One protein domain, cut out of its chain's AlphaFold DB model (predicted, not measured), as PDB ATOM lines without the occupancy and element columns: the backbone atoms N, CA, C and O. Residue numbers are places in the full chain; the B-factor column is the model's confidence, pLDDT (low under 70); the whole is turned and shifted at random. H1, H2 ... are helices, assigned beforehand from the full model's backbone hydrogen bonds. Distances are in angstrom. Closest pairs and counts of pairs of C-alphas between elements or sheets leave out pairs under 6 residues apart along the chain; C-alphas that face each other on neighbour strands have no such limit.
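This is residues 2 to 45 of the 113 residues of an uncharacterized protein of Nostoc sp. ATCC 43529 (UniProt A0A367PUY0). The long helix H2 makes the base of an open, flat U: at its first end H1 folds back over it as a slanting arm, the two making a narrow V, and beyond its last end the short helix H3 makes the other arm. Both arms lie on the same side of H2 with an empty gap between them, and no helix touches another. The printed part has 44 residues with three named helices in the order H1, H2, H3 and no named strand, and its class is all helix. The whole is loose, with a radius of gyration of the C-alphas of 13.3 A, and flat, with spans of 38 by 20 by 8 A.

H2, the longest helix, is residues 16 to 33, Arg 16 to Val 33, and measures 25.3 A from its first C-alpha at (107.592, 161.492, 69.044) to its last at (129.243, 150.481, 75.941). H1 is residues 2 to 11, Val 2 to Glu 11, 14.3 A long, and its first C-alpha is at (121.084, 164.217, 86.882). H3 is residues 36 to 42, Lys 36 to Ile 42, 10.0 A long, and its last C-alpha is at (130.180, 148.655, 88.893).

H2 and H1 are close but not clearly touching, with 2 pairs of C-alphas within 8 A. Their closest C-alphas, those of Gln 19 and Val 10, are 6.5 A apart. Their lines stand at a steep tilt of 37 degrees, only just past shallow, and they run opposite ways, with their centres 13.8 A apart. H2 and H3 are apart, though they follow each other in the chain. H1 and H3 are apart as well. In the backbones of H1, H2 and H3, every pair of O of residue i and N of residue i+4 is within hydrogen-bond range.

The two C-alphas farthest apart are those of Asp 15 and Ser 45, at 39.1 A, while the first and last printed C-alphas, of Val 2 and Ser 45, are 21.3 A apart. The printed part runs from residue 2 to residue 45 and has no cut. The link from H1 to H2, of 4 residues, and the link from H2 to H3, of 2 residues, are both tight. Residues 24 to 30, which belong to H2, stand free, and so do residues 32 to 38, of which 36 to 38 belong to H3, and residues 40 to 45, of which 40 to 42 belong to H3. The mean pLDDT of the printed part is 78.4, and the model's confidence is low, under 70, at residues 36 to 37 and 39 to 45.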
ATOM      1  N   VAL A   2     120.701 163.881  88.276       80.69
ATOM      2  CA  VAL A   2     121.084 164.217  86.882       80.69
ATOM      3  C   VAL A   2     120.288 163.369  85.887       80.69
ATOM      4  O   VAL A   2     119.752 163.902  84.925       80.69
ATOM      5  N   LEU A   3     120.099 162.078  86.178       75.62
ATOM      6  CA  LEU A   3     119.315 161.165  85.336       75.62
ATOM      7  C   LEU A   3     117.847 161.594  85.198       75.62
ATOM      8  O   LEU A   3     117.305 161.554  84.102       75.62
ATOM      9  N   THR A   4     117.232 162.084  86.277       74.88
ATOM     10  CA  THR A   4     115.866 162.631  86.246       74.88
ATOM     11  C   THR A   4     115.762 163.854  85.331       74.88
ATOM     12  O   THR A   4     114.814 163.966  84.568       74.88
ATOM     13  N   GLN A   5     116.755 164.750  85.355       80.31
ATOM     14  CA  GLN A   5     116.780 165.924  84.473       80.31
ATOM     15  C   GLN A   5     116.957 165.524  83.003       80.31
ATOM     16  O   GLN A   5     116.313 166.097  82.130       80.31
ATOM     17  N   VAL A   6     117.784 164.511  82.734       80.31
ATOM     18  CA  VAL A   6     117.967 163.959  81.384       80.31
ATOM     19  C   VAL A   6     116.683 163.290  80.882       80.31
ATOM     20  O   VAL A   6     116.303 163.518  79.738       80.31
ATOM     21  N   ALA A   7     115.981 162.527  81.725       78.38
ATOM     22  CA  ALA A   7     114.700 161.918  81.369       78.38
ATOM     23  C   ALA A   7     113.650 162.982  81.016       78.38
ATOM     24  O   ALA A   7     113.055 162.917  79.945       78.38
ATOM     25  N   ILE A   8     113.520 164.021  81.848       83.12
ATOM     26  CA  ILE A   8     112.617 165.154  81.597       83.12
ATOM     27  C   ILE A   8     112.973 165.870  80.285       83.12
ATOM     28  O   ILE A   8     112.087 166.223  79.510       83.12
ATOM     29  N   ALA A   9     114.263 166.062  79.995       85.06
ATOM     30  CA  ALA A   9     114.703 166.691  78.751       85.06
ATOM     31  C   ALA A   9     114.350 165.854  77.506       85.06
ATOM     32  O   ALA A   9     113.978 166.419  76.479       85.06
ATOM     33  N   VAL A  10     114.427 164.522  77.594       82.94
ATOM     34  CA  VAL A  10     114.025 163.603  76.512       82.94
ATOM     35  C   VAL A  10     112.500 163.536  76.371       82.94
ATOM     36  O   VAL A  10     111.978 163.486  75.255       82.94
ATOM     37  N   GLU A  11     111.764 163.579  77.481       82.56
ATOM     38  CA  GLU A  11     110.297 163.638  77.497       82.56
ATOM     39  C   GLU A  11     109.756 164.949  76.909       82.56
ATOM     40  O   GLU A  11     108.719 164.941  76.250       82.56
ATOM     41  N   GLY A  12     110.493 166.053  77.071       85.12
ATOM     42  CA  GLY A  12     110.168 167.366  76.509       85.12
ATOM     43  C   GLY A  12     110.332 167.491  74.987       85.12
ATOM     44  O   GLY A  12     109.955 168.517  74.420       85.12
ATOM     45  N   ILE A  13     110.868 166.474  74.302       90.38
ATOM     46  CA  ILE A  13     110.996 166.463  72.838       90.38
ATOM     47  C   ILE A  13     109.605 166.300  72.213       90.38
ATOM     48  O   ILE A  13     108.978 165.249  72.319       90.38
ATOM     49  N   SER A  14     109.126 167.342  71.526       85.44
ATOM     50  CA  SER A  14     107.771 167.367  70.952       85.44
ATOM     51  C   SER A  14     107.573 166.369  69.802       85.44
ATOM     52  O   SER A  14     106.466 165.870  69.597       85.44
ATOM     53  N   ASP A  15     108.637 166.057  69.056       93.62
ATOM     54  CA  ASP A  15     108.617 165.042  68.002       93.62
ATOM     55  C   ASP A  15     108.750 163.631  68.600       93.62
ATOM     56  O   ASP A  15     109.816 163.205  69.051       93.62
ATOM     57  N   ARG A  16     107.650 162.872  68.545       87.25
ATOM     58  CA  ARG A  16     107.592 161.492  69.044       87.25
ATOM     59  C   ARG A  16     108.490 160.525  68.280       87.25
ATOM     60  O   ARG A  16     108.951 159.550  68.873       87.25
ATOM     61  N   GLN A  17     108.716 160.737  66.987       87.12
ATOM     62  CA  GLN A  17     109.591 159.867  66.210       87.12
ATOM     63  C   GLN A  17     111.046 160.084  66.624       87.12
ATOM     64  O   GLN A  17     111.764 159.117  66.878       87.12
ATOM     65  N   LEU A  18     111.456 161.346  66.775       87.00
ATOM     66  CA  LEU A  18     112.788 161.699  67.261       87.00
ATOM     67  C   LEU A  18     113.024 161.192  68.690       87.00
ATOM     68  O   LEU A  18     114.051 160.573  68.956       87.00
ATOM     69  N   GLN A  19     112.053 161.371  69.585       83.50
ATOM     70  CA  GLN A  19     112.111 160.861  70.956       83.50
ATOM     71  C   GLN A  19     112.315 159.338  71.000       83.50
ATOM     72  O   GLN A  19     113.200 158.848  71.703       83.50
ATOM     73  N   ARG A  20     111.536 158.580  70.215       83.56
ATOM     74  CA  ARG A  20     111.663 157.116  70.119       83.56
ATOM     75  C   ARG A  20     113.022 156.695  69.573       83.56
ATOM     76  O   ARG A  20     113.632 155.779  70.115       83.56
ATOM     77  N   ASN A  21     113.498 157.373  68.530       87.88
ATOM     78  CA  ASN A  21     114.795 157.088  67.924       87.88
ATOM     79  C   ASN A  21     115.941 157.334  68.915       87.88
ATOM     80  O   ASN A  21     116.845 156.509  69.006       87.88
ATOM     81  N   ILE A  22     115.886 158.424  69.690       86.44
ATOM     82  CA  ILE A  22     116.882 158.736  70.725       86.44
ATOM     83  C   ILE A  22     116.847 157.687  71.834       86.44
ATOM     84  O   ILE A  22     117.888 157.127  72.160       86.44
ATOM     85  N   ALA A  23     115.668 157.357  72.367       79.62
ATOM     86  CA  ALA A  23     115.538 156.338  73.407       79.62
ATOM     87  C   ALA A  23     116.078 154.971  72.945       79.62
ATOM     88  O   ALA A  23     116.841 154.325  73.664       79.62
ATOM     89  N   ALA A  24     115.743 154.560  71.718       81.75
ATOM     90  CA  ALA A  24     116.230 153.315  71.133       81.75
ATOM     91  C   ALA A  24     117.751 153.337  70.907       81.75
ATOM     92  O   ALA A  24     118.441 152.400  71.307       81.75
ATOM     93  N   ALA A  25     118.292 154.410  70.323       84.50
ATOM     94  CA  ALA A  25     119.727 154.559  70.088       84.50
ATOM     95  C   ALA A  25     120.519 154.592  71.403       84.50
ATOM     96  O   ALA A  25     121.539 153.917  71.516       84.50
ATOM     97  N   SER A  26     120.027 155.304  72.421       83.69
ATOM     98  CA  SER A  26     120.609 155.310  73.765       83.69
ATOM     99  C   SER A  26     120.573 153.927  74.408       83.69
ATOM    100  O   SER A  26     121.564 153.531  75.010       83.69
ATOM    101  N   GLY A  27     119.487 153.164  74.245       79.50
ATOM    102  CA  GLY A  27     119.396 151.782  74.726       79.50
ATOM    103  C   GLY A  27     120.396 150.843  74.040       79.50
ATOM    104  O   GLY A  27     121.080 150.071  74.712       79.50
ATOM    105  N   ILE A  28     120.544 150.951  72.717       80.88
ATOM    106  CA  ILE A  28     121.521 150.170  71.941       80.88
ATOM    107  C   ILE A  28     122.951 150.535  72.357       80.88
ATOM    108  O   ILE A  28     123.752 149.652  72.661       80.88
ATOM    109  N   LEU A  29     123.273 151.831  72.419       81.31
ATOM    110  CA  LEU A  29     124.590 152.315  72.836       81.31
ATOM    111  C   LEU A  29     124.902 151.927  74.278       81.31
ATOM    112  O   LEU A  29     126.026 151.518  74.556       81.31
ATOM    113  N   ALA A  30     123.920 151.991  75.179       82.50
ATOM    114  CA  ALA A  30     124.071 151.510  76.544       82.50
ATOM    115  C   ALA A  30     124.409 150.017  76.552       82.50
ATOM    116  O   ALA A  30     125.368 149.633  77.203       82.50
ATOM    117  N   GLY A  31     123.720 149.185  75.769       75.62
ATOM    118  CA  GLY A  31     124.042 147.759  75.658       75.62
ATOM    119  C   GLY A  31     125.443 147.467  75.098       75.62
ATOM    120  O   GLY A  31     126.079 146.500  75.517       75.62
ATOM    121  N   LEU A  32     125.944 148.302  74.179       82.50
ATOM    122  CA  LEU A  32     127.274 148.150  73.571       82.50
ATOM    123  C   LEU A  32     128.410 148.660  74.472       82.50
ATOM    124  O   LEU A  32     129.433 147.994  74.618       82.50
ATOM    125  N   VAL A  33     128.241 149.840  75.073       82.50
ATOM    126  CA  VAL A  33     129.243 150.481  75.941       82.50
ATOM    127  C   VAL A  33     129.277 149.805  77.311       82.50
ATOM    128  O   VAL A  33     130.346 149.578  77.880       82.50
ATOM    129  N   LEU A  34     128.109 149.441  77.835       73.25
ATOM    130  CA  LEU A  34     127.941 148.841  79.147       73.25
ATOM    131  C   LEU A  34     127.867 147.311  79.015       73.25
ATOM    132  O   LEU A  34     126.822 146.685  79.172       73.25
ATOM    133  N   ASN A  35     129.004 146.683  78.706       73.19
ATOM    134  CA  ASN A  35     129.068 145.223  78.623       73.19
ATOM    135  C   ASN A  35     128.898 144.562  80.009       73.19
ATOM    136  O   ASN A  35     129.184 145.166  81.047       73.19
ATOM    137  N   LYS A  36     128.491 143.284  80.036       69.00
ATOM    138  CA  LYS A  36     128.236 142.522  81.279       69.00
ATOM    139  C   LYS A  36     129.403 142.558  82.281       69.00
ATOM    140  O   LYS A  36     129.174 142.535  83.489       69.00
ATOM    141  N   ASN A  37     130.644 142.650  81.805       69.19
ATOM    142  CA  ASN A  37     131.833 142.714  82.659       69.19
ATOM    143  C   ASN A  37     132.012 144.091  83.315       69.19
ATOM    144  O   ASN A  37     132.473 144.167  84.450       69.19
ATOM    145  N   LEU A  38     131.647 145.178  82.632       71.94
ATOM    146  CA  LEU A  38     131.652 146.527  83.198       71.94
ATOM    147  C   LEU A  38     130.469 146.726  84.156       71.94
ATOM    148  O   LEU A  38     130.677 147.215  85.263       71.94
ATOM    149  N   ILE A  39     129.272 146.247  83.782       67.88
ATOM    150  CA  ILE A  39     128.083 146.209  84.657       67.88
ATOM    151  C   ILE A  39     128.420 145.498  85.960       67.88
ATOM    152  O   ILE A  39     128.265 146.067  87.032       67.88
ATOM    153  N   SER A  40     128.925 144.266  85.876       63.41
ATOM    154  CA  SER A  40     129.223 143.463  87.064       63.41
ATOM    155  C   SER A  40     130.349 144.036  87.917       63.41
ATOM    156  O   SER A  40     130.363 143.775  89.109       63.41
ATOM    157  N   LYS A  41     131.281 144.823  87.363       69.00
ATOM    158  CA  LYS A  41     132.303 145.529  88.154       69.00
ATOM    159  C   LYS A  41     131.740 146.735  88.903       69.00
ATOM    160  O   LYS A  41     132.129 146.954  90.042       69.00
ATOM    161  N   ILE A  42     130.837 147.491  88.279       66.12
ATOM    162  CA  ILE A  42     130.180 148.655  88.893       66.12
ATOM    163  C   ILE A  42     129.147 148.203  89.931       66.12
ATOM    164  O   ILE A  42     129.069 148.763  91.017       66.12
ATOM    165  N   LEU A  43     128.389 147.153  89.616       62.41
ATOM    166  CA  LEU A  43     127.357 146.583  90.479       62.41
ATOM    167  C   LEU A  43     127.899 145.536  91.469       62.41
ATOM    168  O   LEU A  43     127.126 144.874  92.146       62.41
ATOM    169  N   ARG A  44     129.220 145.344  91.557       56.97
ATOM    170  CA  ARG A  44     129.844 144.380  92.487       56.97
ATOM    171  C   ARG A  44     129.847 144.842  93.941       56.97
ATOM    172  O   ARG A  44     130.242 144.070  94.807       56.97
ATOM    173  N   SER A  45     129.487 146.094  94.197       52.00
ATOM    174  CA  SER A  45     129.450 146.644  95.544       52.00
ATOM    175  C   SER A  45     128.253 146.088  96.313       52.00
ATOM    176  O   SER A  45     127.175 145.903  95.751       52.00
TER     177      SER A  45